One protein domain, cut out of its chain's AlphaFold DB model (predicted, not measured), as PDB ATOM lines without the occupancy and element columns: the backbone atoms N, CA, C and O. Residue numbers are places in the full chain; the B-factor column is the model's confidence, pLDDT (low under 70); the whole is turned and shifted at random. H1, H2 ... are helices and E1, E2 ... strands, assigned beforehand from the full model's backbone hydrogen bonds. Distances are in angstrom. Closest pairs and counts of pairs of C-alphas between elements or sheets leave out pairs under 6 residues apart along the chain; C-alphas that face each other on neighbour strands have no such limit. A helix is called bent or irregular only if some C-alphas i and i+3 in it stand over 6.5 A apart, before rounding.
ATOM      1  N   LEU A  20     -30.131 -27.209   0.329       94.50
ATOM      2  CA  LEU A  20     -29.447 -28.352   0.924       94.50
ATOM      3  C   LEU A  20     -30.201 -28.777   2.185       94.50
ATOM      4  O   LEU A  20     -30.389 -27.977   3.104       94.50
ATOM      5  N   MET A  21     -30.613 -30.033   2.223       94.69
ATOM      6  CA  MET A  21     -31.396 -30.633   3.292       94.69
ATOM      7  C   MET A  21     -30.584 -31.736   3.968       94.69
ATOM      8  O   MET A  21     -29.877 -32.501   3.315       94.69
ATOM      9  N   LEU A  22     -30.693 -31.813   5.288       95.12
ATOM     10  CA  LEU A  22     -30.086 -32.848   6.112       95.12
ATOM     11  C   LEU A  22     -31.185 -33.590   6.860       95.12
ATOM     12  O   LEU A  22     -31.930 -32.985   7.640       95.12
ATOM     13  N   ALA A  23     -31.248 -34.890   6.611       94.44
ATOM     14  CA  ALA A  23     -32.107 -35.838   7.289       94.44
ATOM     15  C   ALA A  23     -31.286 -36.600   8.335       94.44
ATOM     16  O   ALA A  23     -30.182 -37.052   8.035       94.44
ATOM     17  N   ILE A  24     -31.813 -36.726   9.551       94.31
ATOM     18  CA  ILE A  24     -31.160 -37.439  10.655       94.31
ATOM     19  C   ILE A  24     -32.186 -38.341  11.331       94.31
ATOM     20  O   ILE A  24     -33.288 -37.898  11.670       94.31
ATOM     21  N   GLU A  25     -31.791 -39.581  11.575       93.69
ATOM     22  CA  GLU A  25     -32.489 -40.536  12.421       93.69
ATOM     23  C   GLU A  25     -31.675 -40.788  13.689       93.69
ATOM     24  O   GLU A  25     -30.485 -41.104  13.639       93.69
ATOM     25  N   MET A  26     -32.330 -40.632  14.835       93.56
ATOM     26  CA  MET A  26     -31.739 -40.871  16.146       93.56
ATOM     27  C   MET A  26     -32.106 -42.264  16.668       93.56
ATOM     28  O   MET A  26     -33.132 -42.835  16.302       93.56
ATOM     29  N   ASN A  27     -31.304 -42.777  17.598       93.50
ATOM     30  CA  ASN A  27     -31.490 -44.091  18.224       93.50
ATOM     31  C   ASN A  27     -32.771 -44.224  19.062       93.50
ATOM     32  O   ASN A  27     -33.248 -45.333  19.280       93.50
ATOM     33  N   ASP A  28     -33.352 -43.109  19.491       91.06
ATOM     34  CA  ASP A  28     -34.619 -43.052  20.216       91.06
ATOM     35  C   ASP A  28     -35.847 -42.933  19.294       91.06
ATOM     36  O   ASP A  28     -36.963 -42.693  19.759       91.06
ATOM     37  N   GLY A  29     -35.650 -43.079  17.980       88.94
ATOM     38  CA  GLY A  29     -36.704 -42.995  16.972       88.94
ATOM     39  C   GLY A  29     -37.135 -41.567  16.633       88.94
ATOM     40  O   GLY A  29     -38.103 -41.378  15.892       88.94
ATOM     41  N   ARG A  30     -36.453 -40.532  17.150       93.12
ATOM     42  CA  ARG A  30     -36.681 -39.154  16.698       93.12
ATOM     43  C   ARG A  30     -36.063 -38.941  15.322       93.12
ATOM     44  O   ARG A  30     -34.892 -39.235  15.095       93.12
ATOM     45  N   HIS A  31     -36.838 -38.318  14.441       94.12
ATOM     46  CA  HIS A  31     -36.383 -37.899  13.123       94.12
ATOM     47  C   HIS A  31     -36.285 -36.377  13.052       94.12
ATOM     48  O   HIS A  31     -37.151 -35.650  13.558       94.12
ATOM     49  N   TYR A  32     -35.232 -35.901  12.397       92.94
ATOM     50  CA  TYR A  32     -34.995 -34.485  12.167       92.94
ATOM     51  C   TYR A  32     -34.779 -34.219  10.687       92.94
ATOM     52  O   TYR A  32     -34.075 -34.958  10.000       92.94
ATOM     53  N   LEU A  33     -35.349 -33.113  10.217       93.44
ATOM     54  CA  LEU A  33     -35.104 -32.592   8.881       93.44
ATOM     55  C   LEU A  33     -34.784 -31.105   8.968       93.44
ATOM     56  O   LEU A  33     -35.482 -30.333   9.634       93.44
ATOM     57  N   SER A  34     -33.695 -30.712   8.317       92.56
ATOM     58  CA  SER A  34     -33.127 -29.373   8.475       92.56
ATOM     59  C   SER A  34     -32.631 -28.839   7.148       92.56
ATOM     60  O   SER A  34     -31.955 -29.552   6.414       92.56
ATOM     61  N   ARG A  35     -32.895 -27.560   6.875       93.75
ATOM     62  CA  ARG A  35     -32.274 -26.854   5.754       93.75
ATOM     63  C   ARG A  35     -30.924 -26.307   6.189       93.75
ATOM     64  O   ARG A  35     -30.859 -25.478   7.093       93.75
ATOM     65  N   VAL A  36     -29.847 -26.744   5.557       94.06
ATOM     66  CA  VAL A  36     -28.473 -26.446   5.972       94.06
ATOM     67  C   VAL A  36     -27.840 -25.408   5.049       94.06
ATOM     68  O   VAL A  36     -28.045 -25.409   3.840       94.06
ATOM     69  N   ASN A  37     -27.041 -24.503   5.617       91.56
ATOM     70  CA  ASN A  37     -26.147 -23.670   4.819       91.56
ATOM     71  C   ASN A  37     -24.992 -24.527   4.249       91.56
ATOM     72  O   ASN A  37     -24.221 -25.060   5.054       91.56
ATOM     73  N   PRO A  38     -24.803 -24.606   2.915       91.44
ATOM     74  CA  PRO A  38     -23.752 -25.421   2.300       91.44
ATOM     75  C   PRO A  38     -22.341 -25.157   2.840       91.44
ATOM     76  O   PRO A  38     -21.578 -26.099   3.036       91.44
ATOM     77  N   SER A  39     -22.008 -23.908   3.194       92.81
ATOM     78  CA  SER A  39     -20.697 -23.559   3.765       92.81
ATOM     79  C   SER A  39     -20.403 -24.260   5.098       92.81
ATOM     80  O   SER A  39     -19.246 -24.383   5.489       92.81
ATOM     81  N   PHE A  40     -21.436 -24.725   5.808       93.00
ATOM     82  CA  PHE A  40     -21.318 -25.426   7.089       93.00
ATOM     83  C   PHE A  40     -21.531 -26.937   6.962       93.00
ATOM     84  O   PHE A  40     -21.340 -27.649   7.946       93.00
ATOM     85  N   ALA A  41     -21.895 -27.440   5.779       93.19
ATOM     86  CA  ALA A  41     -22.290 -28.831   5.595       93.19
ATOM     87  C   ALA A  41     -21.164 -29.808   5.959       93.19
ATOM     88  O   ALA A  41     -21.372 -30.692   6.782       93.19
ATOM     89  N   ARG A  42     -19.931 -29.565   5.488       92.62
ATOM     90  CA  ARG A  42     -18.756 -30.386   5.847       92.62
ATOM     91  C   ARG A  42     -18.461 -30.393   7.349       92.62
ATOM     92  O   ARG A  42     -18.071 -31.412   7.905       92.62
ATOM     93  N   ARG A  43     -18.651 -29.255   8.026       93.56
ATOM     94  CA  ARG A  43     -18.469 -29.167   9.482       93.56
ATOM     95  C   ARG A  43     -19.537 -29.975  10.214       93.56
ATOM     96  O   ARG A  43     -19.207 -30.667  11.169       93.56
ATOM     97  N   ILE A  44     -20.790 -29.878   9.777       93.25
ATOM     98  CA  ILE A  44     -21.906 -30.642  10.340       93.25
ATOM     99  C   ILE A  44     -21.695 -32.141  10.107       93.25
ATOM    100  O   ILE A  44     -21.826 -32.907  11.051       93.25
ATOM    101  N   GLU A  45     -21.275 -32.541   8.909       94.25
ATOM    102  CA  GLU A  45     -20.933 -33.927   8.575       94.25
ATOM    103  C   GLU A  45     -19.874 -34.499   9.525       94.25
ATOM    104  O   GLU A  45     -20.046 -35.573  10.097       94.25
ATOM    105  N   ASN A  46     -18.801 -33.748   9.774       93.31
ATOM    106  CA  ASN A  46     -17.771 -34.166  10.723       93.31
ATOM    107  C   ASN A  46     -18.298 -34.254  12.162       93.31
ATOM    108  O   ASN A  46     -17.865 -35.126  12.907       93.31
ATOM    109  N   GLN A  47     -19.229 -33.379  12.556       92.31
ATOM    110  CA  GLN A  47     -19.867 -33.451  13.873       92.31
ATOM    111  C   GLN A  47     -20.777 -34.677  13.990       92.31
ATOM    112  O   GLN A  47     -20.704 -35.361  15.004       92.31
ATOM    113  N   LEU A  48     -21.573 -35.005  12.966       91.94
ATOM    114  CA  LEU A  48     -22.473 -36.167  12.971       91.94
ATOM    115  C   LEU A  48     -21.721 -37.471  13.238       91.94
ATOM    116  O   LEU A  48     -22.163 -38.266  14.057       91.94
ATOM    117  N   LYS A  49     -20.526 -37.628  12.656       89.75
ATOM    118  CA  LYS A  49     -19.650 -38.792  12.884       89.75
ATOM    119  C   LYS A  49     -19.233 -38.985  14.347       89.75
ATOM    120  O   LYS A  49     -18.814 -40.074  14.722       89.75
ATOM    121  N   THR A  50     -19.310 -37.935  15.163       92.00
ATOM    122  CA  THR A  50     -18.963 -37.979  16.592       92.00
ATOM    123  C   THR A  50     -20.170 -38.206  17.504       92.00
ATOM    124  O   THR A  50     -19.986 -38.563  18.666       92.00
ATOM    125  N   VAL A  51     -21.395 -38.017  16.999       91.00
ATOM    126  CA  VAL A  51     -22.634 -38.149  17.778       91.00
ATOM    127  C   VAL A  51     -23.082 -39.606  17.738       91.00
ATOM    128  O   VAL A  51     -23.520 -40.100  16.704       91.00
ATOM    129  N   ARG A  52     -22.982 -40.306  18.872       90.38
ATOM    130  CA  ARG A  52     -23.301 -41.745  18.967       90.38
ATOM    131  C   ARG A  52     -24.798 -42.029  18.898       90.38
ATOM    132  O   ARG A  52     -25.206 -43.151  18.628       90.38
ATOM    133  N   GLU A  53     -25.611 -41.024  19.190       93.38
ATOM    134  CA  GLU A  53     -27.063 -41.107  19.188       93.38
ATOM    135  C   GLU A  53     -27.655 -41.053  17.775       93.38
ATOM    136  O   GLU A  53     -28.824 -41.394  17.600       93.38
ATOM    137  N   VAL A  54     -26.869 -40.640  16.775       93.25
ATOM    138  CA  VAL A  54     -27.275 -40.661  15.368       93.25
ATOM    139  C   VAL A  54     -27.137 -42.087  14.844       93.25
ATOM    140  O   VAL A  54     -26.043 -42.640  14.803       93.25
ATOM    141  N   VAL A  55     -28.257 -42.675  14.430       93.38
ATOM    142  CA  VAL A  55     -28.291 -43.993  13.778       93.38
ATOM    143  C   VAL A  55     -27.941 -43.854  12.309       93.38
ATOM    144  O   VAL A  55     -27.149 -44.627  11.777       93.38
ATOM    145  N   SER A  56     -28.544 -42.867  11.651       92.44
ATOM    146  CA  SER A  56     -28.301 -42.593  10.246       92.44
ATOM    147  C   SER A  56     -28.457 -41.106   9.955       92.44
ATOM    148  O   SER A  56     -29.243 -40.391  10.585       92.44
ATOM    149  N   HIS A  57     -27.693 -40.625   8.983       93.50
ATOM    150  CA  HIS A  57     -27.859 -39.296   8.418       93.50
ATOM    151  C   HIS A  57     -27.679 -39.359   6.909       93.50
ATOM    152  O   HIS A  57     -26.886 -40.147   6.400       93.50
ATOM    153  N   GLN A  58     -28.416 -38.518   6.191       94.88
ATOM    154  CA  GLN A  58     -28.327 -38.444   4.740       94.88
ATOM    155  C   GLN A  58     -28.549 -37.008   4.268       94.88
ATOM    156  O   GLN A  58     -29.421 -36.284   4.763       94.88
ATOM    157  N   TRP A  59     -27.736 -36.603   3.297       95.56
ATOM    158  CA  TRP A  59     -27.849 -35.308   2.643       95.56
ATOM    159  C   TRP A  59     -28.733 -35.406   1.412       95.56
ATOM    160  O   TRP A  59     -28.715 -36.403   0.686       95.56
ATOM    161  N   TYR A  60     -29.485 -34.339   1.181       95.50
ATOM    162  CA  TYR A  60     -30.392 -34.211   0.060       95.50
ATOM    163  C   TYR A  60     -30.385 -32.792  -0.498       95.50
ATOM    164  O   TYR A  60     -30.043 -31.834   0.195       95.50
ATOM    165  N   THR A  61     -30.846 -32.638  -1.730       94.56
ATOM    166  CA  THR A  61     -31.184 -31.353  -2.329       94.56
ATOM    167  C   THR A  61     -32.646 -31.327  -2.753       94.56
ATOM    168  O   THR A  61     -33.268 -32.358  -3.003       94.56
ATOM    169  N   THR A  62     -33.230 -30.134  -2.798       93.00
ATOM    170  CA  THR A  62     -34.598 -29.933  -3.284       93.00
ATOM    171  C   THR A  62     -34.772 -28.518  -3.811       93.00
ATOM    172  O   THR A  62     -34.052 -27.609  -3.399       93.00
ATOM    173  N   MET A  63     -35.720 -28.333  -4.726       91.31
ATOM    174  CA  MET A  63     -36.169 -27.020  -5.206       91.31
ATOM    175  C   MET A  63     -37.598 -26.707  -4.738       91.31
ATOM    176  O   MET A  63     -38.179 -25.708  -5.151       91.31
ATOM    177  N   GLU A  64     -38.169 -27.555  -3.877       88.50
ATOM    178  CA  GLU A  64     -39.538 -27.412  -3.395       88.50
ATOM    179  C   GLU A  64     -39.694 -26.181  -2.493       88.50
ATOM    180  O   GLU A  64     -39.032 -26.043  -1.456       88.50
ATOM    181  N   ASN A  65     -40.634 -25.305  -2.855       86.38
ATOM    182  CA  ASN A  65     -40.892 -24.046  -2.149       86.38
ATOM    183  C   ASN A  65     -41.347 -24.255  -0.697       86.38
ATOM    184  O   ASN A  65     -41.137 -23.386   0.142       86.38
ATOM    185  N   TYR A  66     -41.907 -25.425  -0.370       85.94
ATOM    186  CA  TYR A  66     -42.275 -25.801   0.999       85.94
ATOM    187  C   TYR A  66     -41.110 -25.662   1.999       85.94
ATOM    188  O   TYR A  66     -41.317 -25.310   3.162       85.94
ATOM    189  N   PHE A  67     -39.870 -25.902   1.556       87.38
ATOM    190  CA  PHE A  67     -38.683 -25.793   2.408       87.38
ATOM    191  C   PHE A  67     -38.089 -24.380   2.467       87.38
ATOM    192  O   PHE A  67     -37.147 -24.155   3.230       87.38
ATOM    193  N   GLU A  68     -38.636 -23.413   1.726       86.12
ATOM    194  CA  GLU A  68     -38.203 -22.013   1.806       86.12
ATOM    195  C   GLU A  68     -38.368 -21.475   3.236       86.12
ATOM    196  O   GLU A  68     -37.452 -20.855   3.788       86.12
ATOM    197  N   ASP A  69     -39.501 -21.795   3.867       85.12
ATOM    198  CA  ASP A  69     -39.840 -21.342   5.216       85.12
ATOM    199  C   ASP A  69     -39.090 -22.123   6.316       85.12
ATOM    200  O   ASP A  69     -39.142 -21.755   7.494       85.12
ATOM    201  N   TYR A  70     -38.342 -23.181   5.968       84.56
ATOM    202  CA  TYR A  70     -37.471 -23.846   6.938       84.56
ATOM    203  C   TYR A  70     -36.303 -22.918   7.302       84.56
ATOM    204  O   TYR A  70     -35.660 -22.349   6.411       84.56
ATOM    205  N   PRO A  71     -35.955 -22.774   8.594       82.38
ATOM    206  CA  PRO A  71     -34.815 -21.965   8.997       82.38
ATOM    207  C   PRO A  71     -33.515 -22.563   8.451       82.38
ATOM    208  O   PRO A  71     -33.283 -23.767   8.550       82.38
ATOM    209  N   GLN A  72     -32.645 -21.710   7.901       88.38
ATOM    210  CA  GLN A  72     -31.324 -22.132   7.446       88.38
ATOM    211  C   GLN A  72     -30.390 -22.311   8.640       88.38
ATOM    212  O   GLN A  72     -29.946 -21.331   9.248       88.38
ATOM    213  N   VAL A  73     -30.059 -23.554   8.964       89.88
ATOM    214  CA  VAL A  73     -29.200 -23.876  10.100       89.88
ATOM    215  C   VAL A  73     -27.723 -23.898   9.707       89.88
ATOM    216  O   VAL A  73     -27.345 -24.185   8.569       89.88
ATOM    217  N   ARG A  74     -26.873 -23.559  10.679       89.25
ATOM    218  CA  ARG A  74     -25.398 -23.583  10.586       89.25
ATOM    219  C   ARG A  74     -24.769 -24.571  11.582       89.25
ATOM    220  O   ARG A  74     -23.568 -24.540  11.820       89.25
ATOM    221  N   SER A  75     -25.603 -25.381  12.233       89.38
ATOM    222  CA  SER A  75     -25.250 -26.341  13.288       89.38
ATOM    223  C   SER A  75     -26.269 -27.484  13.302       89.38
ATOM    224  O   SER A  75     -27.245 -27.420  12.552       89.38
ATOM    225  N   LEU A  76     -26.068 -28.483  14.169       83.12
ATOM    226  CA  LEU A  76     -26.980 -29.607  14.439       83.12
ATOM    227  C   LEU A  76     -28.280 -29.170  15.137       83.12
ATOM    228  O   LEU A  76     -28.646 -29.646  16.207       83.12
ATOM    229  N   ARG A  77     -28.974 -28.207  14.542       78.50
ATOM    230  CA  ARG A  77     -30.332 -27.826  14.905       78.50
ATOM    231  C   ARG A  77     -31.234 -28.324  13.797       78.50
ATOM    232  O   ARG A  77     -30.923 -28.124  12.629       78.50
ATOM    233  N   GLY A  78     -32.348 -28.932  14.166       81.75
ATOM    234  CA  GLY A  78     -33.283 -29.454  13.191       81.75
ATOM    235  C   GLY A  78     -34.709 -29.382  13.667       81.75
ATOM    236  O   GLY A  78     -34.983 -29.321  14.868       81.75
ATOM    237  N   ARG A  79     -35.628 -29.389  12.705       86.62
ATOM    238  CA  ARG A  79     -37.041 -29.526  13.015       86.62
ATOM    239  C   ARG A  79     -37.302 -30.994  13.311       86.62
ATOM    240  O   ARG A  79     -37.076 -31.841  12.449       86.62
ATOM    241  N   ARG A  80     -37.784 -31.285  14.520       91.12
ATOM    242  CA  ARG A  80     -38.308 -32.613  14.840       91.12
ATOM    243  C   ARG A  80     -39.569 -32.843  14.018       91.12
ATOM    244  O   ARG A  80     -40.463 -31.996  14.015       91.12
ATOM    245  N   ILE A  81     -39.636 -33.987  13.361       90.88
ATOM    246  CA  ILE A  81     -40.763 -34.391  12.525       90.88
ATOM    247  C   ILE A  81     -41.196 -35.806  12.887       90.88
ATOM    248  O   ILE A  81     -40.420 -36.586  13.442       90.88
ATOM    249  N   SER A  82     -42.463 -36.117  12.625       92.38
ATOM    250  CA  SER A  82     -42.971 -37.468  12.833       92.38
ATOM    251  C   SER A  82     -42.321 -38.431  11.834       92.38
ATOM    252  O   SER A  82     -41.937 -38.029  10.735       92.38
ATOM    253  N   LYS A  83     -42.233 -39.719  12.179       89.44
ATOM    254  CA  LYS A  83     -41.738 -40.757  11.259       89.44
ATOM    255  C   LYS A  83     -42.554 -40.822   9.960       89.44
ATOM    256  O   LYS A  83     -41.992 -41.014   8.885       89.44
ATOM    257  N   ALA A  84     -43.871 -40.626  10.056       90.56
ATOM    258  CA  ALA A  84     -44.765 -40.619   8.900       90.56
ATOM    259  C   ALA A  84     -44.475 -39.441   7.958       90.56
ATOM    260  O   ALA A  84     -44.413 -39.627   6.743       90.56
ATOM    261  N   ASP A  85     -44.258 -38.242   8.505       90.81
ATOM    262  CA  ASP A  85     -43.916 -37.064   7.702       90.81
ATOM    263  C   ASP A  85     -42.497 -37.154   7.154       90.81
ATOM    264  O   ASP A  85     -42.254 -36.717   6.036       90.81
ATOM    265  N   PHE A  86     -41.572 -37.764   7.896       90.75
ATOM    266  CA  PHE A  86     -40.207 -37.987   7.436       90.75
ATOM    267  C   PHE A  86     -40.178 -38.761   6.124       90.75
ATOM    268  O   PHE A  86     -39.682 -38.230   5.136       90.75
ATOM    269  N   GLY A  87     -40.803 -39.939   6.066       90.50
ATOM    270  CA  GLY A  87     -40.861 -40.722   4.827       90.50
ATOM    271  C   GLY A  87     -41.519 -39.966   3.667       90.50
ATOM    272  O   GLY A  87     -41.007 -39.977   2.553       90.50
ATOM    273  N   LYS A  88     -42.616 -39.242   3.933       92.50
ATOM    274  CA  LYS A  88     -43.297 -38.430   2.911       92.50
ATOM    275  C   LYS A  88     -42.412 -37.310   2.372       92.50
ATOM    276  O   LYS A  88     -42.376 -37.098   1.166       92.50
ATOM    277  N   LEU A  89     -41.715 -36.596   3.256       91.56
ATOM    278  CA  LEU A  89     -40.842 -35.490   2.876       91.56
ATOM    279  C   LEU A  89     -39.610 -35.997   2.132       91.56
ATOM    280  O   LEU A  89     -39.210 -35.359   1.172       91.56
ATOM    281  N   LEU A  90     -39.048 -37.153   2.501       91.75
ATOM    282  CA  LEU A  90     -37.919 -37.740   1.772       91.75
ATOM    283  C   LEU A  90     -38.252 -38.046   0.301       91.75
ATOM    284  O   LEU A  90     -37.366 -37.943  -0.538       91.75
ATOM    285  N   ASN A  91     -39.510 -38.348  -0.038       92.31
ATOM    286  CA  ASN A  91     -39.916 -38.626  -1.424       92.31
ATOM    287  C   ASN A  91     -39.818 -37.411  -2.361       92.31
ATOM    288  O   ASN A  91     -39.778 -37.587  -3.575       92.31
ATOM    289  N   VAL A  92     -39.795 -36.189  -1.817       92.00
ATOM    290  CA  VAL A  92     -39.633 -34.943  -2.592       92.00
ATOM    291  C   VAL A  92     -38.204 -34.386  -2.513       92.00
ATOM    292  O   VAL A  92     -37.938 -33.240  -2.886       92.00
ATOM    293  N   LEU A  93     -37.279 -35.186  -1.980       94.00
ATOM    294  CA  LEU A  93     -35.873 -34.849  -1.830       94.00
ATOM    295  C   LEU A  93     -35.012 -35.722  -2.747       94.00
ATOM    296  O   LEU A  93     -35.209 -36.929  -2.856       94.00
ATOM    297  N   THR A  94     -33.995 -35.115  -3.348       94.69
ATOM    298  CA  THR A  94     -33.021 -35.818  -4.186       94.69
ATOM    299  C   THR A  94     -31.775 -36.126  -3.362       94.69
ATOM    300  O   THR A  94     -31.210 -35.193  -2.790       94.69
ATOM    301  N   PRO A  95     -31.320 -37.390  -3.259       94.69
ATOM    302  CA  PRO A  95     -30.095 -37.720  -2.537       94.69
ATOM    303  C   PRO A  95     -28.896 -36.916  -3.046       94.69
ATOM    304  O   PRO A  95     -28.704 -36.748  -4.248       94.69
ATOM    305  N   PHE A  96     -28.080 -36.428  -2.117       92.44
ATOM    306  CA  PHE A  96     -26.870 -35.664  -2.394       92.44
ATOM    307  C   PHE A  96     -25.705 -36.240  -1.584       92.44
ATOM    308  O   PHE A  96     -25.882 -36.642  -0.435       92.44
TER     309      PHE A  96
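Overview. This is residues 20 to 96 of the 98 residues of an uncharacterized protein of human gut metagenome (UniProt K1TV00). A strongly twisted sheet of five strands forms the middle of this domain, with one helix over each of its faces: H1 on one, H2 on the other. Between E3 and E4 runs a long stretch without a named element, residues 63 to 78; its residues 72 to 73 pair in parallel with residues 35 to 36 of E2. The printed part has 77 residues with two named helices and five named strands, in the order E1, E2, H1, E3, E4, H2, E5. Across the sheet the order is E4, E2, E1, E3, E5, all antiparallel, and the class is mixed, helices and strands. The whole is compact, with a radius of gyration of the C-alphas of 11.5 A, and rounded, with spans of 32 by 29 by 20 A.

Along the chain. Start with the sheet and find C-alpha 20 at (-29.447, -28.352, 0.924); from there E1, residues 20 to 26, runs 19.8 A. E2, residues 31 to 36, covers 15.6 A. Look next at C-alpha 54, at (-27.275, -40.661, 15.368), where E3 begins; it holds residues 54 to 62, is the longest strand and measures 22.7 A. Two strands of three residues complete the sheet: E4, residues 79 to 81, and E5, residues 94 to 96, which ends at C-alpha 96, at (-26.870, -35.664, -2.394). The longer helix is H1, residues 38 to 48, 15.2 A long; it is irregular, with C-alphas 39 and 42 at 7.4 A from each other. The other helix, H2, is residues 83 to 90 and measures 10.7 A.

Arrangement. Begin at E1 and E2, which form a hairpin; they are antiparallel at 156 degrees, and N 22 and O 34 are within hydrogen-bond range at 2.8 A. On the other side of E1, E3 is antiparallel to it at 159 degrees, and you will find N 23 and O 58 at 2.9 A. Beside E2, the edge strand E4 is antiparallel at 145 degrees, with N 81 and O 31 at 3.0 A. Beside E3, the edge strand E5 is antiparallel at 115 degrees, with N 61 and O 94 at 2.8 A. Now look off the sheet: H1 is on it at a height over the sheet of 8.8 A, over E1, and runs along the strands at 8 degrees to E1 on the local plane. It is only just not over E2, on which 2 of its 11 C-alphas fall. The closest C-alphas of H1 and E1 are those of Pro 38 and Leu 20, 6.6 A apart. E2, H1 and E3 form a split strand-helix-strand unit, two strands that run the same way with a helix between them in the chain and E1 between them in the sheet; its crossover is right-handed. On the opposite face H2 is on the sheet at a height of 8.2 A, over E2 and along the strands, at 16 degrees to E2 on the local plane. It is only just not over E4, on which 2 of its 8 C-alphas fall. The closest C-alphas of H2 and E2 are those of Lys 83 and His 31, 6.3 A apart. H1 and H2 are apart. In H2 each O i to N i+4 pair is within hydrogen-bond range; in H1, 5 of 7 are.

Size, cuts and confidence. The two C-alphas farthest apart are those of Arg 52 and Asn 65, at 32.7 A, while those of Leu 20 and Phe 96 are 8.4 A apart. The printed part has no cut. The link from E3 to E4, 16 residues, is long, and the other links are tight. The mean pLDDT of the printed part is 91.3, and no printed residue is under 70.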